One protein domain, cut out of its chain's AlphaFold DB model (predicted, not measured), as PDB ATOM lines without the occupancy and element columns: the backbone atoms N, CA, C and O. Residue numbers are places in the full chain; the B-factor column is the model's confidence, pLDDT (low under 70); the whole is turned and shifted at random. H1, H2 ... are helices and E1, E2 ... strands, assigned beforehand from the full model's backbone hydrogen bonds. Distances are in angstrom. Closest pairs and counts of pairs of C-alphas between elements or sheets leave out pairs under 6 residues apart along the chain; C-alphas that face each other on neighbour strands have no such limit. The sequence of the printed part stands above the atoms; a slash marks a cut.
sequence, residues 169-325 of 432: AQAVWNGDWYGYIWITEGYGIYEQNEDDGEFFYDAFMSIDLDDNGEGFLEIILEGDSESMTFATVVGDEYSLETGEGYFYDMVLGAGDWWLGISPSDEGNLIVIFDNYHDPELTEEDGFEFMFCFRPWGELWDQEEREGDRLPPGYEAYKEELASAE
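This is residues 169 to 325 of the 432 residues of an uncharacterized protein of Clostridiaceae bacterium (UniProt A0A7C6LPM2). A single antiparallel sheet of eight strands is curled like part of a barrel and folded back on itself, a folded sheet whose leaves E6 E5 E4 E3 E2 and E8 E7 face each other, with E1 as the hinge. The long link of residues 253 to 269 joins the edge strands E6 and E7, which do not pair, while H1 lies beside the strands and H2 and H3 come last, farthest from the mean of the C-alphas. The printed part has 157 residues, with H1, E1 to E8, H2 and H3 in that order along the chain; the sheet's order is E6 E5 E4 E3 E2 E1 E8 E7, and the class is mixed, helices and strands. It is compact, with a radius of gyration of the C-alphas of 16.0 A and spans of 48 by 39 by 31 A.

The sheet is strongly twisted. E1, residues 175 to 187, bends by 55 degrees at residue 184 and is the antiparallel neighbour of E8, residues 286 to 295, with N 178 and O 294 2.8 A apart, within hydrogen-bond range. E8 forms a hairpin with E7, residues 270 to 277, N 270 and O 293 being 2.8 A apart. On the other side of E1 a meander, each strand the antiparallel neighbour of the one before, runs from E1 through E2, residues 200 to 209, E3, residues 214 to 221, E4, residues 229 to 235, and E5, residues 240 to 247, to E6, residues 250 to 252. Its pairs include N 177 and O 205, 2.7 A; N 204 and O 220, 2.8 A; N 217 and O 231, 2.9 A; N 243 and O 232, 2.7 A; and N 245 and O 252, 2.9 A. E5 bends by 94 degrees at residue 244, and its residues 240 to 241 pair antiparallel with residues 258 to 259. The closest C-alphas of E6 and E7 are those of Met 250 and His 277, 6.9 A apart. H1, residues 169 to 173, is on the sheet at a height of 6.8 A, over none of its strands; its closest C-alpha pair with E2 is Gln 170 and Leu 209, 5.7 A. H2, residues 301 to 306, is not on the sheet. H3, residues 314 to 323, only grazes it with residues 314 to 317, and is apart from H2. In H1, H2 and H3 every O i to N i+4 pair is within hydrogen-bond range.

H1 begins at C-alpha 169, (-27.623, -11.005, 42.292). E1 measures 34.2 A from first to last C-alpha, E8 28.8 A, E2 28.5 A, E3 23.9 A and E7 22.3 A. E8 ends at C-alpha 295, (-34.078, 0.714, 46.542). H3, 13.9 A long, ends at C-alpha 323, (-35.491, 11.424, 60.869).

The two C-alphas farthest apart are those of Thr 282 and Glu 325, 51.8 A. The printed part has no cut. The long links are E1 to E2 and E6 to E7. The mean pLDDT of the printed part is 80.0, with 32 residues under 70, among them residues 260 to 267 and 320 to 325.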
ATOM      1  N   ALA A 169     -26.183 -11.153  42.482       53.84
ATOM      2  CA  ALA A 169     -27.623 -11.005  42.292       53.84
ATOM      3  C   ALA A 169     -28.330 -10.569  43.587       53.84
ATOM      4  O   ALA A 169     -29.048  -9.571  43.594       53.84
ATOM      5  N   GLN A 170     -28.068 -11.251  44.707       55.78
ATOM      6  CA  GLN A 170     -28.640 -10.877  46.006       55.78
ATOM      7  C   GLN A 170     -28.223  -9.461  46.431       55.78
ATOM      8  O   GLN A 170     -29.032  -8.730  46.987       55.78
ATOM      9  N   ALA A 171     -26.988  -9.043  46.147       53.50
ATOM     10  CA  ALA A 171     -26.499  -7.712  46.507       53.50
ATOM     11  C   ALA A 171     -27.167  -6.567  45.723       53.50
ATOM     12  O   ALA A 171     -27.250  -5.456  46.243       53.50
ATOM     13  N   VAL A 172     -27.602  -6.820  44.484       57.12
ATOM     14  CA  VAL A 172     -28.301  -5.824  43.658       57.12
ATOM     15  C   VAL A 172     -29.785  -5.790  43.988       57.12
ATOM     16  O   VAL A 172     -30.355  -4.709  44.120       57.12
ATOM     17  N   TRP A 173     -30.410  -6.960  44.103       70.19
ATOM     18  CA  TRP A 173     -31.863  -7.047  44.095       70.19
ATOM     19  C   TRP A 173     -32.488  -7.227  45.471       70.19
ATOM     20  O   TRP A 173     -33.572  -6.683  45.682       70.19
ATOM     21  N   ASN A 174     -31.850  -7.962  46.392       71.38
ATOM     22  CA  ASN A 174     -32.512  -8.327  47.642       71.38
ATOM     23  C   ASN A 174     -32.786  -7.110  48.522       71.38
ATOM     24  O   ASN A 174     -31.931  -6.245  48.719       71.38
ATOM     25  N   GLY A 175     -33.964  -7.125  49.136       63.22
ATOM     26  CA  GLY A 175     -34.417  -6.099  50.059       63.22
ATOM     27  C   GLY A 175     -35.647  -5.367  49.550       63.22
ATOM     28  O   GLY A 175     -36.345  -5.815  48.636       63.22
ATOM     29  N   ASP A 176     -35.912  -4.238  50.192       80.50
ATOM     30  CA  ASP A 176     -37.118  -3.458  49.969       80.50
ATOM     31  C   ASP A 176     -36.856  -2.308  48.994       80.50
ATOM     32  O   ASP A 176     -35.779  -1.708  48.957       80.50
ATOM     33  N   TRP A 177     -37.875  -1.990  48.210       91.31
ATOM     34  CA  TRP A 177     -37.875  -1.005  47.142       91.31
ATOM     35  C   TRP A 177     -39.102  -0.112  47.294       91.31
ATOM     36  O   TRP A 177     -40.209  -0.589  47.554       91.31
ATOM     37  N   TYR A 178     -38.916   1.190  47.105       89.25
ATOM     38  CA  TYR A 178     -39.973   2.189  47.221       89.25
ATOM     39  C   TYR A 178     -40.195   2.909  45.897       89.25
ATOM     40  O   TYR A 178     -39.255   3.247  45.173       89.25
ATOM     41  N   GLY A 179     -41.461   3.130  45.572       93.00
ATOM     42  CA  GLY A 179     -41.846   3.638  44.276       93.00
ATOM     43  C   GLY A 179     -43.320   3.963  44.172       93.00
ATOM     44  O   GLY A 179     -43.991   4.266  45.157       93.00
ATOM     45  N   TYR A 180     -43.828   3.909  42.948       93.88
ATOM     46  CA  TYR A 180     -45.230   4.169  42.662       93.88
ATOM     47  C   TYR A 180     -45.756   3.280  41.544       93.88
ATOM     48  O   TYR A 180     -44.994   2.803  40.701       93.88
ATOM     49  N   ILE A 181     -47.082   3.153  41.494       95.38
ATOM     50  CA  ILE A 181     -47.824   2.745  40.301       95.38
ATOM     51  C   ILE A 181     -48.525   3.951  39.686       95.38
ATOM     52  O   ILE A 181     -49.077   4.798  40.392       95.38
ATOM     53  N   TRP A 182     -48.561   3.999  38.360       91.69
ATOM     54  CA  TRP A 182     -49.351   4.951  37.597       91.69
ATOM     55  C   TRP A 182     -50.107   4.239  36.475       91.69
ATOM     56  O   TRP A 182     -49.485   3.603  35.628       91.69
ATOM     57  N   ILE A 183     -51.435   4.373  36.436       91.25
ATOM     58  CA  ILE A 183     -52.225   3.938  35.275       91.25
ATOM     59  C   ILE A 183     -52.198   5.041  34.216       91.25
ATOM     60  O   ILE A 183     -52.791   6.109  34.407       91.25
ATOM     61  N   THR A 184     -51.530   4.767  33.098       87.50
ATOM     62  CA  THR A 184     -51.302   5.730  32.011       87.50
ATOM     63  C   THR A 184     -52.501   5.847  31.081       87.50
ATOM     64  O   THR A 184     -52.812   6.948  30.621       87.50
ATOM     65  N   GLU A 185     -53.194   4.738  30.826       89.25
ATOM     66  CA  GLU A 185     -54.375   4.692  29.965       89.25
ATOM     67  C   GLU A 185     -55.285   3.528  30.369       89.25
ATOM     68  O   GLU A 185     -54.833   2.400  30.516       89.25
ATOM     69  N   GLY A 186     -56.578   3.791  30.561       89.75
ATOM     70  CA  GLY A 186     -57.579   2.757  30.825       89.75
ATOM     71  C   GLY A 186     -58.492   2.556  29.622       89.75
ATOM     72  O   GLY A 186     -58.861   3.524  28.955       89.75
ATOM     73  N   TYR A 187     -58.890   1.315  29.364       90.44
ATOM     74  CA  TYR A 187     -59.769   0.939  28.261       90.44
ATOM     75  C   TYR A 187     -60.947   0.080  28.735       90.44
ATOM     76  O   TYR A 187     -60.927  -0.562  29.787       90.44
ATOM     77  N   GLY A 188     -62.031   0.108  27.957       88.75
ATOM     78  CA  GLY A 188     -63.258  -0.602  28.306       88.75
ATOM     79  C   GLY A 188     -63.891  -0.042  29.583       88.75
ATOM     80  O   GLY A 188     -64.083   1.168  29.707       88.75
ATOM     81  N   ILE A 189     -64.227  -0.902  30.547       87.69
ATOM     82  CA  ILE A 189     -64.795  -0.452  31.831       87.69
ATOM     83  C   ILE A 189     -63.805   0.324  32.717       87.69
ATOM     84  O   ILE A 189     -64.239   0.958  33.677       87.69
ATOM     85  N   TYR A 190     -62.508   0.264  32.399       85.88
ATOM     86  CA  TYR A 190     -61.431   0.946  33.118       85.88
ATOM     87  C   TYR A 190     -61.100   2.320  32.517       85.88
ATOM     88  O   TYR A 190     -60.190   2.992  32.998       85.88
ATOM     89  N   GLU A 191     -61.822   2.754  31.475       87.75
ATOM     90  CA  GLU A 191     -61.663   4.088  30.889       87.75
ATOM     91  C   GLU A 191     -61.885   5.169  31.961       87.75
ATOM     92  O   GLU A 191     -62.981   5.320  32.510       87.75
ATOM     93  N   GLN A 192     -60.820   5.916  32.269       76.81
ATOM     94  CA  GLN A 192     -60.850   6.973  33.278       76.81
ATOM     95  C   GLN A 192     -61.660   8.167  32.761       76.81
ATOM     96  O   GLN A 192     -61.371   8.719  31.694       76.81
ATOM     97  N   ASN A 193     -62.654   8.618  33.529       75.81
ATOM     98  CA  ASN A 193     -63.331   9.882  33.254       75.81
ATOM     99  C   ASN A 193     -62.597  11.037  33.945       75.81
ATOM    100  O   ASN A 193     -61.934  10.856  34.963       75.81
ATOM    101  N   GLU A 194     -62.792  12.266  33.453       70.12
ATOM    102  CA  GLU A 194     -62.190  13.480  34.042       70.12
ATOM    103  C   GLU A 194     -62.516  13.672  35.543       70.12
ATOM    104  O   GLU A 194     -61.812  14.410  36.231       70.12
ATOM    105  N   ASP A 195     -63.574  13.027  36.047       74.94
ATOM    106  CA  ASP A 195     -64.025  13.108  37.441       74.94
ATOM    107  C   ASP A 195     -63.407  12.030  38.363       74.94
ATOM    108  O   ASP A 195     -63.496  12.176  39.584       74.94
ATOM    109  N   ASP A 196     -62.796  10.971  37.814       69.44
ATOM    110  CA  ASP A 196     -62.358   9.788  38.582       69.44
ATOM    111  C   ASP A 196     -61.003   9.995  39.285       69.44
ATOM    112  O   ASP A 196     -60.690   9.312  40.260       69.44
ATOM    113  N   GLY A 197     -60.245  11.012  38.864       72.19
ATOM    114  CA  GLY A 197     -58.886  11.258  39.343       72.19
ATOM    115  C   GLY A 197     -57.869  10.302  38.718       72.19
ATOM    116  O   GLY A 197     -58.223   9.314  38.085       72.19
ATOM    117  N   GLU A 198     -56.589  10.632  38.861       81.56
ATOM    118  CA  GLU A 198     -55.495   9.802  38.358       81.56
ATOM    119  C   GLU A 198     -55.247   8.644  39.330       81.56
ATOM    120  O   GLU A 198     -55.084   8.871  40.532       81.56
ATOM    121  N   PHE A 199     -55.217   7.406  38.828       85.69
ATOM    122  CA  PHE A 199     -54.800   6.263  39.636       85.69
ATOM    123  C   PHE A 199     -53.275   6.294  39.772       85.69
ATOM    124  O   PHE A 199     -52.539   5.879  38.870       85.69
ATOM    125  N   PHE A 200     -52.826   6.860  40.887       91.00
ATOM    126  CA  PHE A 200     -51.430   7.131  41.178       91.00
ATOM    127  C   PHE A 200     -51.183   6.968  42.677       91.00
ATOM    128  O   PHE A 200     -51.655   7.784  43.471       91.00
ATOM    129  N   TYR A 201     -50.496   5.892  43.052       88.31
ATOM    130  CA  TYR A 201     -50.323   5.471  44.445       88.31
ATOM    131  C   TYR A 201     -48.885   5.050  44.709       88.31
ATOM    132  O   TYR A 201     -48.207   4.545  43.810       88.31
ATOM    133  N   ASP A 202     -48.453   5.228  45.951       88.25
ATOM    134  CA  ASP A 202     -47.219   4.648  46.455       88.25
ATOM    135  C   ASP A 202     -47.276   3.119  46.384       88.25
ATOM    136  O   ASP A 202     -48.312   2.489  46.628       88.25
ATOM    137  N   ALA A 203     -46.142   2.532  46.025       87.00
ATOM    138  CA  ALA A 203     -45.964   1.099  45.915       87.00
ATOM    139  C   ALA A 203     -44.671   0.690  46.621       87.00
ATOM    140  O   ALA A 203     -43.665   1.404  46.583       87.00
ATOM    141  N   PHE A 204     -44.704  -0.492  47.222       84.88
ATOM    142  CA  PHE A 204     -43.578  -1.112  47.903       84.88
ATOM    143  C   PHE A 204     -43.324  -2.464  47.260       84.88
ATOM    144  O   PHE A 204     -44.257  -3.251  47.089       84.88
ATOM    145  N   MET A 205     -42.077  -2.712  46.882       91.56
ATOM    146  CA  MET A 205     -41.647  -3.970  46.291       91.56
ATOM    147  C   MET A 205     -40.604  -4.622  47.195       91.56
ATOM    148  O   MET A 205     -39.746  -3.935  47.734       91.56
ATOM    149  N   SER A 206     -40.675  -5.937  47.359       79.00
ATOM    150  CA  SER A 206     -39.661  -6.719  48.065       79.00
ATOM    151  C   SER A 206     -39.166  -7.825  47.145       79.00
ATOM    152  O   SER A 206     -39.969  -8.474  46.465       79.00
ATOM    153  N   ILE A 207     -37.848  -8.001  47.090       76.88
ATOM    154  CA  ILE A 207     -37.198  -9.055  46.311       76.88
ATOM    155  C   ILE A 207     -36.331  -9.884  47.256       76.88
ATOM    156  O   ILE A 207     -35.585  -9.341  48.071       76.88
ATOM    157  N   ASP A 208     -36.427 -11.205  47.137       80.31
ATOM    158  CA  ASP A 208     -35.652 -12.155  47.937       80.31
ATOM    159  C   ASP A 208     -35.181 -13.316  47.057       80.31
ATOM    160  O   ASP A 208     -35.964 -14.210  46.722       80.31
ATOM    161  N   LEU A 209     -33.916 -13.254  46.636       73.44
ATOM    162  CA  LEU A 209     -33.223 -14.275  45.854       73.44
ATOM    163  C   LEU A 209     -32.396 -15.200  46.752       73.44
ATOM    164  O   LEU A 209     -31.769 -14.767  47.722       73.44
ATOM    165  N   ASP A 210     -32.326 -16.466  46.364       69.12
ATOM    166  CA  ASP A 210     -31.398 -17.452  46.895       69.12
ATOM    167  C   ASP A 210     -30.021 -17.380  46.201       69.12
ATOM    168  O   ASP A 210     -29.769 -16.567  45.307       69.12
ATOM    169  N   ASP A 211     -29.105 -18.258  46.611       71.06
ATOM    170  CA  ASP A 211     -27.731 -18.279  46.096       71.06
ATOM    171  C   ASP A 211     -27.625 -18.745  44.628       71.06
ATOM    172  O   ASP A 211     -26.549 -18.693  44.029       71.06
ATOM    173  N   ASN A 212     -28.720 -19.224  44.033       69.75
ATOM    174  CA  ASN A 212     -28.802 -19.566  42.614       69.75
ATOM    175  C   ASN A 212     -29.402 -18.423  41.780       69.75
ATOM    176  O   ASN A 212     -29.531 -18.580  40.565       69.75
ATOM    177  N   GLY A 213     -29.769 -17.303  42.414       63.91
ATOM    178  CA  GLY A 213     -30.478 -16.203  41.769       63.91
ATOM    179  C   GLY A 213     -31.964 -16.490  41.550       63.91
ATOM    180  O   GLY A 213     -32.611 -15.765  40.801       63.91
ATOM    181  N   GLU A 214     -32.517 -17.538  42.170       82.56
ATOM    182  CA  GLU A 214     -33.944 -17.868  42.121       82.56
ATOM    183  C   GLU A 214     -34.639 -17.337  43.376       82.56
ATOM    184  O   GLU A 214     -34.107 -17.423  44.478       82.56
ATOM    185  N   GLY A 215     -35.847 -16.798  43.251       80.88
ATOM    186  CA  GLY A 215     -36.491 -16.168  44.396       80.88
ATOM    187  C   GLY A 215     -37.909 -15.706  44.148       80.88
ATOM    188  O   GLY A 215     -38.620 -16.255  43.301       80.88
ATOM    189  N   PHE A 216     -38.313 -14.683  44.893       78.94
ATOM    190  CA  PHE A 216     -39.633 -14.075  44.773       78.94
ATOM    191  C   PHE A 216     -39.549 -12.558  44.665       78.94
ATOM    192  O   PHE A 216     -38.655 -11.926  45.226       78.94
ATOM    193  N   LEU A 217     -40.523 -12.000  43.955       89.56
ATOM    194  CA  LEU A 217     -40.823 -10.580  43.898       89.56
ATOM    195  C   LEU A 217     -42.269 -10.386  44.355       89.56
ATOM    196  O   LEU A 217     -43.186 -11.035  43.840       89.56
ATOM    197  N   GLU A 218     -42.467  -9.485  45.310       86.31
ATOM    198  CA  GLU A 218     -43.774  -9.112  45.850       86.31
ATOM    199  C   GLU A 218     -43.972  -7.598  45.734       86.31
ATOM    200  O   GLU A 218     -43.058  -6.841  46.048       86.31
ATOM    201  N   ILE A 219     -45.156  -7.150  45.300       91.56
ATOM    202  CA  ILE A 219     -45.518  -5.723  45.250       91.56
ATOM    203  C   ILE A 219     -46.830  -5.492  45.998       91.56
ATOM    204  O   ILE A 219     -47.843  -6.139  45.705       91.56
ATOM    205  N   ILE A 220     -46.828  -4.518  46.910       80.56
ATOM    206  CA  ILE A 220     -47.975  -4.084  47.717       80.56
ATOM    207  C   ILE A 220     -48.177  -2.574  47.521       80.56
ATOM    208  O   ILE A 220     -47.210  -1.812  47.484       80.56
ATOM    209  N   LEU A 221     -49.428  -2.130  47.387       81.38
ATOM    210  CA  LEU A 221     -49.762  -0.703  47.342       81.38
ATOM    211  C   LEU A 221     -49.949  -0.126  48.743       81.38
ATOM    212  O   LEU A 221     -50.378  -0.816  49.669       81.38
ATOM    213  N   GLU A 222     -49.670   1.165  48.902       76.69
ATOM    214  CA  GLU A 222     -49.941   1.847  50.165       76.69
ATOM    215  C   GLU A 222     -51.419   1.725  50.568       76.69
ATOM    216  O   GLU A 222     -52.334   2.035  49.806       76.69
ATOM    217  N   GLY A 223     -51.645   1.310  51.816       71.56
ATOM    218  CA  GLY A 223     -52.981   1.151  52.390       71.56
ATOM    219  C   GLY A 223     -53.603  -0.227  52.167       71.56
ATOM    220  O   GLY A 223     -54.605  -0.531  52.824       71.56
ATOM    221  N   ASP A 224     -52.984  -1.066  51.337       61.03
ATOM    222  CA  ASP A 224     -53.403  -2.444  51.120       61.03
ATOM    223  C   ASP A 224     -52.672  -3.410  52.062       61.03
ATOM    224  O   ASP A 224     -51.568  -3.164  52.546       61.03
ATOM    225  N   SER A 225     -53.334  -4.526  52.370       63.44
ATOM    226  CA  SER A 225     -52.789  -5.606  53.208       63.44
ATOM    227  C   SER A 225     -52.517  -6.892  52.430       63.44
ATOM    228  O   SER A 225     -52.127  -7.892  53.028       63.44
ATOM    229  N   GLU A 226     -52.819  -6.896  51.133       64.69
ATOM    230  CA  GLU A 226     -52.654  -8.036  50.234       64.69
ATOM    231  C   GLU A 226     -51.737  -7.630  49.083       64.69
ATOM    232  O   GLU A 226     -51.748  -6.480  48.639       64.69
ATOM    233  N   SER A 227     -50.939  -8.581  48.612       74.31
ATOM    234  CA  SER A 227     -50.042  -8.389  47.481       74.31
ATOM    235  C   SER A 227     -50.853  -8.170  46.214       74.31
ATOM    236  O   SER A 227     -51.712  -8.973  45.850       74.31
ATOM    237  N   MET A 228     -50.549  -7.083  45.517       83.12
ATOM    238  CA  MET A 228     -51.055  -6.853  44.170       83.12
ATOM    239  C   MET A 228     -50.293  -7.719  43.165       83.12
ATOM    240  O   MET A 228     -50.879  -8.203  42.200       83.12
ATOM    241  N   THR A 229     -48.992  -7.915  43.398       90.56
ATOM    242  CA  THR A 229     -48.138  -8.785  42.583       90.56
ATOM    243  C   THR A 229     -47.422  -9.778  43.474       90.56
ATOM    244  O   THR A 229     -46.870  -9.389  44.502       90.56
ATOM    245  N   PHE A 230     -47.376 -11.034  43.047       85.94
ATOM    246  CA  PHE A 230     -46.444 -12.016  43.586       85.94
ATOM    247  C   PHE A 230     -45.995 -12.944  42.463       85.94
ATOM    248  O   PHE A 230     -46.833 -13.569  41.806       85.94
ATOM    249  N   ALA A 231     -44.689 -13.056  42.247       81.56
ATOM    250  CA  ALA A 231     -44.115 -13.933  41.235       81.56
ATOM    251  C   ALA A 231     -42.827 -14.585  41.736       81.56
ATOM    252  O   ALA A 231     -42.051 -13.974  42.470       81.56
ATOM    253  N   THR A 232     -42.574 -15.822  41.307       80.06
ATOM    254  CA  THR A 232     -41.205 -16.348  41.319       80.06
ATOM    255  C   THR A 232     -40.368 -15.527  40.353       80.06
ATOM    256  O   THR A 232     -40.882 -15.122  39.310       80.06
ATOM    257  N   VAL A 233     -39.089 -15.354  40.637       85.25
ATOM    258  CA  VAL A 233     -38.149 -14.678  39.745       85.25
ATOM    259  C   VAL A 233     -36.863 -15.478  39.633       85.25
ATOM    260  O   VAL A 233     -36.522 -16.255  40.525       85.25
ATOM    261  N   VAL A 234     -36.166 -15.293  38.521       78.38
ATOM    262  CA  VAL A 234     -34.791 -15.752  38.348       78.38
ATOM    263  C   VAL A 234     -33.977 -14.612  37.766       78.38
ATOM    264  O   VAL A 234     -34.437 -13.918  36.860       78.38
ATOM    265  N   GLY A 235     -32.785 -14.394  38.296       67.69
ATOM    266  CA  GLY A 235     -31.955 -13.286  37.867       67.69
ATOM    267  C   GLY A 235     -30.505 -13.410  38.286       67.69
ATOM    268  O   GLY A 235     -30.139 -14.206  39.147       67.69
ATOM    269  N   ASP A 236     -29.686 -12.600  37.641       59.84
ATOM    270  CA  ASP A 236     -28.291 -12.343  37.989       59.84
ATOM    271  C   ASP A 236     -28.155 -10.886  38.449       59.84
ATOM    272  O   ASP A 236     -29.152 -10.191  38.577       59.84
ATOM    273  N   GLU A 237     -26.954 -10.378  38.702       60.88
ATOM    274  CA  GLU A 237     -26.726  -8.979  39.097       60.88
ATOM    275  C   GLU A 237     -27.192  -7.908  38.088       60.88
ATOM    276  O   GLU A 237     -27.163  -6.723  38.416       60.88
ATOM    277  N   TYR A 238     -27.612  -8.278  36.876       53.09
ATOM    278  CA  TYR A 238     -27.990  -7.321  35.830       53.09
ATOM    279  C   TYR A 238     -29.456  -7.371  35.443       53.09
ATOM    280  O   TYR A 238     -29.998  -6.353  35.002       53.09
ATOM    281  N   SER A 239     -30.106  -8.524  35.604       67.31
ATOM    282  CA  SER A 239     -31.518  -8.646  35.266       67.31
ATOM    283  C   SER A 239     -32.281  -9.626  36.133       67.31
ATOM    284  O   SER A 239     -31.740 -10.635  36.577       67.31
ATOM    285  N   LEU A 240     -33.570  -9.339  36.300       75.94
ATOM    286  CA  LEU A 240     -34.548 -10.239  36.889       75.94
ATOM    287  C   LEU A 240     -35.656 -10.535  35.891       75.94
ATOM    288  O   LEU A 240     -36.257  -9.630  35.318       75.94
ATOM    289  N   GLU A 241     -35.963 -11.809  35.715       85.88
ATOM    290  CA  GLU A 241     -37.060 -12.280  34.881       85.88
ATOM    291  C   GLU A 241     -38.142 -12.897  35.768       85.88
ATOM    292  O   GLU A 241     -37.849 -13.694  36.666       85.88
ATOM    293  N   THR A 242     -39.407 -12.556  35.520       90.31
ATOM    294  CA  THR A 242     -40.521 -13.235  36.190       90.31
ATOM    295  C   THR A 242     -40.650 -14.668  35.704       90.31
ATOM    296  O   THR A 242     -40.467 -14.946  34.527       90.31
ATOM    297  N   GLY A 243     -41.000 -15.570  36.617       84.44
ATOM    298  CA  GLY A 243     -41.440 -16.940  36.374       84.44
ATOM    299  C   GLY A 243     -42.959 -17.062  36.523       84.44
ATOM    300  O   GLY A 243     -43.710 -16.357  35.865       84.44
ATOM    301  N   GLU A 244     -43.439 -17.963  37.381       79.31
ATOM    302  CA  GLU A 244     -44.873 -18.110  37.666       79.31
ATOM    303  C   GLU A 244     -45.336 -17.106  38.731       79.31
ATOM    304  O   GLU A 244     -44.722 -16.984  39.794       79.31
ATOM    305  N   GLY A 245     -46.453 -16.424  38.486       88.31
ATOM    306  CA  GLY A 245     -46.994 -15.450  39.425       88.31
ATOM    307  C   GLY A 245     -48.353 -14.892  39.036       88.31
ATOM    308  O   GLY A 245     -49.072 -15.454  38.205       88.31
ATOM    309  N   TYR A 246     -48.699 -13.764  39.645       84.75
ATOM    310  CA  TYR A 246     -49.873 -12.985  39.289       84.75
ATOM    311  C   TYR A 246     -49.632 -11.483  39.428       84.75
ATOM    312  O   TYR A 246     -48.841 -11.047  40.264       84.75
ATOM    313  N   PHE A 247     -50.378 -10.724  38.629       92.62
ATOM    314  CA  PHE A 247     -50.619  -9.295  38.778       92.62
ATOM    315  C   PHE A 247     -52.133  -9.086  38.860       92.62
ATOM    316  O   PHE A 247     -52.847  -9.348  37.890       92.62
ATOM    317  N   TYR A 248     -52.638  -8.679  40.027       89.06
ATOM    318  CA  TYR A 248     -54.053  -8.815  40.384       89.06
ATOM    319  C   TYR A 248     -54.555 -10.250  40.136       89.06
ATOM    320  O   TYR A 248     -54.107 -11.196  40.778       89.06
ATOM    321  N   ASP A 249     -55.489 -10.432  39.212       85.06
ATOM    322  CA  ASP A 249     -56.037 -11.716  38.780       85.06
ATOM    323  C   ASP A 249     -55.457 -12.201  37.439       85.06
ATOM    324  O   ASP A 249     -55.765 -13.315  37.000       85.06
ATOM    325  N   MET A 250     -54.576 -11.415  36.808       89.62
ATOM    326  CA  MET A 250     -53.832 -11.823  35.622       89.62
ATOM    327  C   MET A 250     -52.691 -12.762  36.018       89.62
ATOM    328  O   MET A 250     -51.953 -12.508  36.967       89.62
ATOM    329  N   VAL A 251     -52.533 -13.856  35.276       89.38
ATOM    330  CA  VAL A 251     -51.408 -14.781  35.458       89.38
ATOM    331  C   VAL A 251     -50.153 -14.159  34.858       89.38
ATOM    332  O   VAL A 251     -50.184 -13.772  33.693       89.38
ATOM    333  N   LEU A 252     -49.067 -14.134  35.631       87.75
ATOM    334  CA  LEU A 252     -47.721 -13.843  35.142       87.75
ATOM    335  C   LEU A 252     -46.975 -15.151  34.869       87.75
ATOM    336  O   LEU A 252     -47.034 -16.103  35.657       87.75
ATOM    337  N   GLY A 253     -46.303 -15.191  33.729       80.69
ATOM    338  CA  GLY A 253     -45.488 -16.288  33.248       80.69
ATOM    339  C   GLY A 253     -44.025 -15.907  33.027       80.69
ATOM    340  O   GLY A 253     -43.600 -14.757  33.168       80.69
ATOM    341  N   ALA A 254     -43.261 -16.939  32.665       84.25
ATOM    342  CA  ALA A 254     -41.839 -16.829  32.387       84.25
ATOM    343  C   ALA A 254     -41.564 -15.786  31.291       84.25
ATOM    344  O   ALA A 254     -42.010 -15.972  30.154       84.25
ATOM    345  N   GLY A 255     -40.832 -14.729  31.638       79.12
ATOM    346  CA  GLY A 255     -40.420 -13.681  30.707       79.12
ATOM    347  C   GLY A 255     -41.483 -12.638  30.385       79.12
ATOM    348  O   GLY A 255     -41.255 -11.831  29.485       79.12
ATOM    349  N   ASP A 256     -42.619 -12.638  31.091       87.19
ATOM    350  CA  ASP A 256     -43.623 -11.583  30.932       87.19
ATOM    351  C   ASP A 256     -43.040 -10.230  31.356       87.19
ATOM    352  O   ASP A 256     -43.133  -9.266  30.595       87.19
ATOM    353  N   TRP A 257     -42.342 -10.173  32.499       90.94
ATOM    354  CA  TRP A 257     -41.541  -9.012  32.886       90.94
ATOM    355  C   TRP A 257     -40.052  -9.333  32.914       90.94
ATOM    356  O   TRP A 257     -39.611 -10.360  33.435       90.94
ATOM    357  N   TRP A 258     -39.282  -8.380  32.392       80.31
ATOM    358  CA  TRP A 258     -37.830  -8.343  32.473       80.31
ATOM    359  C   TRP A 258     -37.418  -7.021  33.117       80.31
ATOM    360  O   TRP A 258     -37.671  -5.945  32.571       80.31
ATOM    361  N   LEU A 259     -36.846  -7.114  34.311       84.50
ATOM    362  CA  LEU A 259     -36.445  -5.991  35.139       84.50
ATOM    363  C   LEU A 259     -34.942  -5.784  34.984       84.50
ATOM    364  O   LEU A 259     -34.160  -6.732  35.029       84.50
ATOM    365  N   GLY A 260     -34.553  -4.526  34.837       68.19
ATOM    366  CA  GLY A 260     -33.169  -4.082  34.796       68.19
ATOM    367  C   GLY A 260     -33.062  -2.720  35.469       68.19
ATOM    368  O   GLY A 260     -34.018  -1.938  35.444       68.19
ATOM    369  N   ILE A 261     -31.904  -2.434  36.058       67.75
ATOM    370  CA  ILE A 261     -31.601  -1.086  36.534       67.75
ATOM    371  C   ILE A 261     -31.428  -0.174  35.319       67.75
ATOM    372  O   ILE A 261     -30.672  -0.489  34.398       67.75
ATOM    373  N   SER A 262     -32.136   0.952  35.296       67.94
ATOM    374  CA  SER A 262     -32.046   1.931  34.223       67.94
ATOM    375  C   SER A 262     -30.632   2.509  34.169       67.94
ATOM    376  O   SER A 262     -30.193   3.149  35.121       67.94
ATOM    377  N   PRO A 263     -29.917   2.371  33.042       48.34
ATOM    378  CA  PRO A 263     -28.588   2.956  32.892       48.34
ATOM    379  C   PRO A 263     -28.643   4.450  32.541       48.34
ATOM    380  O   PRO A 263     -27.603   5.101  32.434       48.34
ATOM    381  N   SER A 264     -29.841   4.980  32.262       60.53
ATOM    382  CA  SER A 264     -30.044   6.386  31.887       60.53
ATOM    383  C   SER A 264     -30.361   7.272  33.085       60.53
ATOM    384  O   SER A 264     -30.249   8.492  32.966       60.53
ATOM    385  N   ASP A 265     -30.730   6.659  34.206       64.00
ATOM    386  CA  ASP A 265     -31.112   7.347  35.424       64.00
ATOM    387  C   ASP A 265     -29.986   7.233  36.454       64.00
ATOM    388  O   ASP A 265     -29.262   6.242  36.534       64.00
ATOM    389  N   GLU A 266     -29.789   8.296  37.221       69.44
ATOM    390  CA  GLU A 266     -28.917   8.291  38.383       69.44
ATOM    391  C   GLU A 266     -29.452   7.273  39.390       69.44
ATOM    392  O   GLU A 266     -30.662   7.179  39.567       69.44
ATOM    393  N   GLY A 267     -28.568   6.550  40.077       67.38
ATOM    394  CA  GLY A 267     -28.964   5.560  41.077       67.38
ATOM    395  C   GLY A 267     -29.507   4.268  40.463       67.38
ATOM    396  O   GLY A 267     -29.110   3.885  39.366       67.38
ATOM    397  N   ASN A 268     -30.381   3.582  41.190       74.88
ATOM    398  CA  ASN A 268     -30.852   2.245  40.855       74.88
ATOM    399  C   ASN A 268     -32.347   2.254  40.505       74.88
ATOM    400  O   ASN A 268     -33.160   1.653  41.195       74.88
ATOM    401  N   LEU A 269     -32.746   2.971  39.454       81.75
ATOM    402  CA  LEU A 269     -34.156   3.028  39.051       81.75
ATOM    403  C   LEU A 269     -34.570   1.759  38.293       81.75
ATOM    404  O   LEU A 269     -33.927   1.392  37.317       81.75
ATOM    405  N   ILE A 270     -35.692   1.145  38.661       90.00
ATOM    406  CA  ILE A 270     -36.374   0.109  37.872       90.00
ATOM    407  C   ILE A 270     -37.678   0.681  37.330       90.00
ATOM    408  O   ILE A 270     -38.416   1.348  38.057       90.00
ATOM    409  N   VAL A 271     -37.999   0.361  36.075       86.50
ATOM    410  CA  VAL A 271     -39.292   0.675  35.460       86.50
ATOM    411  C   VAL A 271     -39.930  -0.597  34.915       86.50
ATOM    412  O   VAL A 271     -39.315  -1.309  34.124       86.50
ATOM    413  N   ILE A 272     -41.180  -0.853  35.300       93.50
ATOM    414  CA  ILE A 272     -42.010  -1.916  34.719       93.50
ATOM    415  C   ILE A 272     -43.145  -1.225  33.975       93.50
ATOM    416  O   ILE A 272     -43.909  -0.483  34.587       93.50
ATOM    417  N   PHE A 273     -43.251  -1.442  32.669       90.00
ATOM    418  CA  PHE A 273     -44.330  -0.899  31.846       90.00
ATOM    419  C   PHE A 273     -45.008  -2.030  31.090       90.00
ATOM    420  O   PHE A 273     -44.360  -2.706  30.289       90.00
ATOM    421  N   ASP A 274     -46.296  -2.228  31.347       92.44
ATOM    422  CA  ASP A 274     -47.060  -3.314  30.742       92.44
ATOM    423  C   ASP A 274     -48.574  -3.029  30.757       92.44
ATOM    424  O   ASP A 274     -49.034  -1.955  31.159       92.44
ATOM    425  N   ASN A 275     -49.354  -3.993  30.272       92.38
ATOM    426  CA  ASN A 275     -50.797  -3.938  30.126       92.38
ATOM    427  C   ASN A 275     -51.452  -4.963  31.048       92.38
ATOM    428  O   ASN A 275     -51.129  -6.149  31.031       92.38
ATOM    429  N   TYR A 276     -52.443  -4.516  31.803       92.62
ATOM    430  CA  TYR A 276     -53.375  -5.390  32.487       92.62
ATOM    431  C   TYR A 276     -54.566  -5.695  31.589       92.62
ATOM    432  O   TYR A 276     -55.214  -4.785  31.065       92.62
ATOM    433  N   HIS A 277     -54.893  -6.974  31.456       90.38
ATOM    434  CA  HIS A 277     -56.106  -7.431  30.789       90.38
ATOM    435  C   HIS A 277     -56.984  -8.155  31.804       90.38
ATOM    436  O   HIS A 277     -56.554  -9.172  32.346       90.38
ATOM    437  N   ASP A 278     -58.203  -7.656  32.034       88.88
ATOM    438  CA  ASP A 278     -59.134  -8.270  32.987       88.88
ATOM    439  C   ASP A 278     -59.584  -9.651  32.458       88.88
ATOM    440  O   ASP A 278     -60.300  -9.734  31.447       88.88
ATOM    441  N   PRO A 279     -59.186 -10.758  33.117       87.50
ATOM    442  CA  PRO A 279     -59.502 -12.108  32.664       87.50
ATOM    443  C   PRO A 279     -60.976 -12.493  32.877       87.50
ATOM    444  O   PRO A 279     -61.444 -13.472  32.279       87.50
ATOM    445  N   GLU A 280     -61.722 -11.770  33.716       87.94
ATOM    446  CA  GLU A 280     -63.146 -11.994  33.979       87.94
ATOM    447  C   GLU A 280     -64.065 -11.282  32.967       87.94
ATOM    448  O   GLU A 280     -65.262 -11.608  32.887       87.94
ATOM    449  N   LEU A 281     -63.527 -10.354  32.168       84.62
ATOM    450  CA  LEU A 281     -64.272  -9.550  31.195       84.62
ATOM    451  C   LEU A 281     -63.928  -9.886  29.735       84.62
ATOM    452  O   LEU A 281     -64.101 -11.028  29.294       84.62
ATOM    453  N   THR A 282     -63.594  -8.879  28.924       76.62
ATOM    454  CA  THR A 282     -63.236  -9.037  27.513       76.62
ATOM    455  C   THR A 282     -61.787  -8.627  27.290       76.62
ATOM    456  O   THR A 282     -61.254  -7.819  28.034       76.62
ATOM    457  N   GLU A 283     -61.158  -9.129  26.222       70.69
ATOM    458  CA  GLU A 283     -59.778  -8.756  25.848       70.69
ATOM    459  C   GLU A 283     -59.611  -7.244  25.551       70.69
ATOM    460  O   GLU A 283     -58.490  -6.770  25.405       70.69
ATOM    461  N   GLU A 284     -60.713  -6.488  25.450       77.94
ATOM    462  CA  GLU A 284     -60.733  -5.030  25.261       77.94
ATOM    463  C   GLU A 284     -60.956  -4.245  26.576       77.94
ATOM    464  O   GLU A 284     -61.104  -3.024  26.517       77.94
ATOM    465  N   ASP A 285     -61.006  -4.905  27.744       89.06
ATOM    466  CA  ASP A 285     -61.146  -4.285  29.073       89.06
ATOM    467  C   ASP A 285     -59.844  -4.431  29.887       89.06
ATOM    468  O   ASP A 285     -59.301  -5.529  30.025       89.06
ATOM    469  N   GLY A 286     -59.333  -3.324  30.431       92.69
ATOM    470  CA  GLY A 286     -58.081  -3.308  31.193       92.69
ATOM    471  C   GLY A 286     -57.373  -1.954  31.147       92.69
ATOM    472  O   GLY A 286     -58.002  -0.934  30.858       92.69
ATOM    473  N   PHE A 287     -56.076  -1.920  31.444       92.88
ATOM    474  CA  PHE A 287     -55.323  -0.665  31.481       92.88
ATOM    475  C   PHE A 287     -53.814  -0.838  31.258       92.88
ATOM    476  O   PHE A 287     -53.233  -1.854  31.622       92.88
ATOM    477  N   GLU A 288     -53.172   0.192  30.712       93.62
ATOM    478  CA  GLU A 288     -51.719   0.365  30.700       93.62
ATOM    479  C   GLU A 288     -51.252   0.934  32.042       93.62
ATOM    480  O   GLU A 288     -51.850   1.879  32.574       93.62
ATOM    481  N   PHE A 289     -50.172   0.385  32.589       92.31
ATOM    482  CA  PHE A 289     -49.590   0.862  33.835       92.31
ATOM    483  C   PHE A 289     -48.074   0.981  33.746       92.31
ATOM    484  O   PHE A 289     -47.406   0.338  32.937       92.31
ATOM    485  N   MET A 290     -47.533   1.803  34.637       93.31
ATOM    486  CA  MET A 290     -46.108   1.923  34.869       93.31
ATOM    487  C   MET A 290     -45.819   1.852  36.364       93.31
ATOM    488  O   MET A 290     -46.381   2.628  37.139       93.31
ATOM    489  N   PHE A 291     -44.910   0.965  36.751       97.00
ATOM    490  CA  PHE A 291     -44.204   1.058  38.018       97.00
ATOM    491  C   PHE A 291     -42.867   1.749  37.833       97.00
ATOM    492  O   PHE A 291     -42.177   1.514  36.839       97.00
ATOM    493  N   CYS A 292     -42.476   2.534  38.827       94.56
ATOM    494  CA  CYS A 292     -41.111   3.018  38.967       94.56
ATOM    495  C   CYS A 292     -40.669   2.787  40.408       94.56
ATOM    496  O   CYS A 292     -41.383   3.207  41.317       94.56
ATOM    497  N   PHE A 293     -39.514   2.157  40.613       96.00
ATOM    498  CA  PHE A 293     -38.976   1.823  41.933       96.00
ATOM    499  C   PHE A 293     -37.509   2.216  42.055       96.00
ATOM    500  O   PHE A 293     -36.747   2.068  41.104       96.00
ATOM    501  N   ARG A 294     -37.109   2.636  43.253       90.00
ATOM    502  CA  ARG A 294     -35.709   2.719  43.686       90.00
ATOM    503  C   ARG A 294     -35.532   1.877  44.956       90.00
ATOM    504  O   ARG A 294     -36.527   1.667  45.658       90.00
ATOM    505  N   PRO A 295     -34.320   1.399  45.283       76.00
ATOM    506  CA  PRO A 295     -34.078   0.714  46.542       76.00
ATOM    507  C   PRO A 295     -34.497   1.599  47.711       76.00
ATOM    508  O   PRO A 295     -34.341   2.826  47.672       76.00
ATOM    509  N   TRP A 296     -35.019   0.986  48.765       75.12
ATOM    510  CA  TRP A 296     -35.328   1.702  49.991       75.12
ATOM    511  C   TRP A 296     -34.079   2.414  50.527       75.12
ATOM    512  O   TRP A 296     -32.984   1.854  50.579       75.12
ATOM    513  N   GLY A 297     -34.239   3.671  50.929       66.69
ATOM    514  CA  GLY A 297     -33.147   4.560  51.321       66.69
ATOM    515  C   GLY A 297     -32.577   5.407  50.181       66.69
ATOM    516  O   GLY A 297     -31.915   6.410  50.452       66.69
ATOM    517  N   GLU A 298     -32.852   5.075  48.919       77.19
ATOM    518  CA  GLU A 298     -32.423   5.885  47.782       77.19
ATOM    519  C   GLU A 298     -33.404   7.041  47.513       77.19
ATOM    520  O   GLU A 298     -34.624   6.907  47.660       77.19
ATOM    521  N   LEU A 299     -32.865   8.211  47.155       82.12
ATOM    522  CA  LEU A 299     -33.630   9.435  46.897       82.12
ATOM    523  C   LEU A 299     -33.936   9.607  45.401       82.12
ATOM    524  O   LEU A 299     -33.147   9.222  44.545       82.12
ATOM    525  N   TRP A 300     -35.051  10.271  45.097       88.38
ATOM    526  CA  TRP A 300     -35.521  10.611  43.749       88.38
ATOM    527  C   TRP A 300     -35.005  11.995  43.303       88.38
ATOM    528  O   TRP A 300     -35.748  12.858  42.828       88.38
ATOM    529  N   ASP A 301     -33.713  12.247  43.540       82.69
ATOM    530  CA  ASP A 301     -33.086  13.565  43.361       82.69
ATOM    531  C   ASP A 301     -33.040  14.005  41.889       82.69
ATOM    532  O   ASP A 301     -33.057  15.207  41.594       82.69
ATOM    533  N   GLN A 302     -32.927  13.059  40.951       79.06
ATOM    534  CA  GLN A 302     -32.975  13.364  39.522       79.06
ATOM    535  C   GLN A 302     -34.382  13.805  39.128       79.06
ATOM    536  O   GLN A 302     -34.538  14.883  38.555       79.06
ATOM    537  N   GLU A 303     -35.400  13.028  39.492       88.62
ATOM    538  CA  GLU A 303     -36.788  13.289  39.124       88.62
ATOM    539  C   GLU A 303     -37.280  14.604  39.740       88.62
ATOM    540  O   GLU A 303     -37.898  15.423  39.056       88.62
ATOM    541  N   GLU A 304     -36.919  14.886  40.998       85.81
ATOM    542  CA  GLU A 304     -37.242  16.159  41.656       85.81
ATOM    543  C   GLU A 304     -36.598  17.353  40.928       85.81
ATOM    544  O   GLU A 304     -37.227  18.399  40.719       85.81
ATOM    545  N   ARG A 305     -35.338  17.202  40.507       90.75
ATOM    546  CA  ARG A 305     -34.574  18.240  39.801       90.75
ATOM    547  C   ARG A 305     -35.097  18.485  38.387       90.75
ATOM    548  O   ARG A 305     -35.076  19.633  37.928       90.75
ATOM    549  N   GLU A 306     -35.517  17.433  37.695       87.50
ATOM    550  CA  GLU A 306     -36.010  17.476  36.313       87.50
ATOM    551  C   GLU A 306     -37.502  17.832  36.240       87.50
ATOM    552  O   GLU A 306     -37.973  18.345  35.221       87.50
ATOM    553  N   GLY A 307     -38.205  17.734  37.373       85.81
ATOM    554  CA  GLY A 307     -39.639  17.988  37.474       85.81
ATOM    555  C   GLY A 307     -40.472  16.826  36.944       85.81
ATOM    556  O   GLY A 307     -41.601  17.052  36.496       85.81
ATOM    557  N   ASP A 308     -39.898  15.626  36.979       87.31
ATOM    558  CA  ASP A 308     -40.567  14.378  36.648       87.31
ATOM    559  C   ASP A 308     -41.443  13.907  37.814       87.31
ATOM    560  O   ASP A 308     -41.588  14.566  38.850       87.31
ATOM    561  N   ARG A 309     -42.136  12.791  37.597       89.31
ATOM    562  CA  ARG A 309     -43.109  12.265  38.549       89.31
ATOM    563  C   ARG A 309     -42.379  11.651  39.750       89.31
ATOM    564  O   ARG A 309     -41.453  10.870  39.587       89.31
ATOM    565  N   LEU A 310     -42.833  12.009  40.947       93.44
ATOM    566  CA  LEU A 310     -42.327  11.517  42.229       93.44
ATOM    567  C   LEU A 310     -43.404  10.673  42.912       93.44
ATOM    568  O   LEU A 310     -44.578  11.023  42.751       93.44
ATOM    569  N   PRO A 311     -43.042   9.644  43.702       92.12
ATOM    570  CA  PRO A 311     -44.007   8.920  44.525       92.12
ATOM    571  C   PRO A 311     -44.902   9.881  45.335       92.12
ATOM    572  O   PRO A 311     -44.390  10.882  45.855       92.12
ATOM    573  N   PRO A 312     -46.226   9.646  45.442       88.94
ATOM    574  CA  PRO A 312     -47.123  10.559  46.157       88.94
ATOM    575  C   PRO A 312     -46.693  10.831  47.608       88.94
ATOM    576  O   PRO A 312     -46.802  11.968  48.083       88.94
ATOM    577  N   GLY A 313     -46.159   9.812  48.281       85.38
ATOM    578  CA  GLY A 313     -45.641   9.839  49.644       85.38
ATOM    579  C   GLY A 313     -44.195  10.323  49.777       85.38
ATOM    580  O   GLY A 313     -43.672  10.337  50.891       85.38
ATOM    581  N   TYR A 314     -43.541  10.775  48.697       89.31
ATOM    582  CA  TYR A 314     -42.093  11.021  48.694       89.31
ATOM    583  C   TYR A 314     -41.620  12.052  49.737       89.31
ATOM    584  O   TYR A 314     -40.530  11.924  50.290       89.31
ATOM    585  N   GLU A 315     -42.429  13.064  50.068       86.62
ATOM    586  CA  GLU A 315     -42.087  14.001  51.151       86.62
ATOM    587  C   GLU A 315     -42.078  13.321  52.527       86.62
ATOM    588  O   GLU A 315     -41.170  13.568  53.316       86.62
ATOM    589  N   ALA A 316     -43.047  12.442  52.801       76.50
ATOM    590  CA  ALA A 316     -43.086  11.674  54.044       76.50
ATOM    591  C   ALA A 316     -41.919  10.680  54.105       76.50
ATOM    592  O   ALA A 316     -41.259  10.588  55.132       76.50
ATOM    593  N   TYR A 317     -41.596  10.038  52.981       74.75
ATOM    594  CA  TYR A 317     -40.421   9.180  52.843       74.75
ATOM    595  C   TYR A 317     -39.105   9.943  53.082       74.75
ATOM    596  O   TYR A 317     -38.241   9.481  53.822       74.75
ATOM    597  N   LYS A 318     -38.944  11.162  52.545       80.88
ATOM    598  CA  LYS A 318     -37.781  12.017  52.855       80.88
ATOM    599  C   LYS A 318     -37.717  12.386  54.334       80.88
ATOM    600  O   LYS A 318     -36.625  12.434  54.893       80.88
ATOM    601  N   GLU A 319     -38.855  12.685  54.962       75.81
ATOM    602  CA  GLU A 319     -38.921  12.956  56.402       75.81
ATOM    603  C   GLU A 319     -38.547  11.718  57.224       75.81
ATOM    604  O   GLU A 319     -37.799  11.850  58.189       75.81
ATOM    605  N   GLU A 320     -38.999  10.535  56.812       69.75
ATOM    606  CA  GLU A 320     -38.663   9.240  57.406       69.75
ATOM    607  C   GLU A 320     -37.153   8.984  57.329       69.75
ATOM    608  O   GLU A 320     -36.505   8.840  58.369       69.75
ATOM    609  N   LEU A 321     -36.553   9.106  56.140       60.06
ATOM    610  CA  LEU A 321     -35.105   8.980  55.948       60.06
ATOM    611  C   LEU A 321     -34.298  10.063  56.682       60.06
ATOM    612  O   LEU A 321     -33.231   9.787  57.222       60.06
ATOM    613  N   ALA A 322     -34.781  11.308  56.730       50.34
ATOM    614  CA  ALA A 322     -34.094  12.405  57.416       50.34
ATOM    615  C   ALA A 322     -34.226  12.328  58.945       50.34
ATOM    616  O   ALA A 322     -33.357  12.820  59.670       50.34
ATOM    617  N   SER A 323     -35.303  11.718  59.446       45.22
ATOM    618  CA  SER A 323     -35.491  11.424  60.869       45.22
ATOM    619  C   SER A 323     -34.597  10.282  61.363       45.22
ATOM    620  O   SER A 323     -34.433  10.129  62.573       45.22
ATOM    621  N   ALA A 324     -33.942   9.562  60.442       44.28
ATOM    622  CA  ALA A 324     -32.962   8.524  60.741       44.28
ATOM    623  C   ALA A 324     -31.620   9.061  61.300       44.28
ATOM    624  O   ALA A 324     -30.771   8.268  61.700       44.28
ATOM    625  N   GLU A 325     -31.418  10.389  61.414       32.06
ATOM    626  CA  GLU A 325     -30.292  10.982  62.158       32.06
ATOM    627  C   GLU A 325     -30.733  11.821  63.380       32.06
ATOM    628  O   GLU A 325     -31.392  12.856  63.277       32.06
TER     629      GLU A 325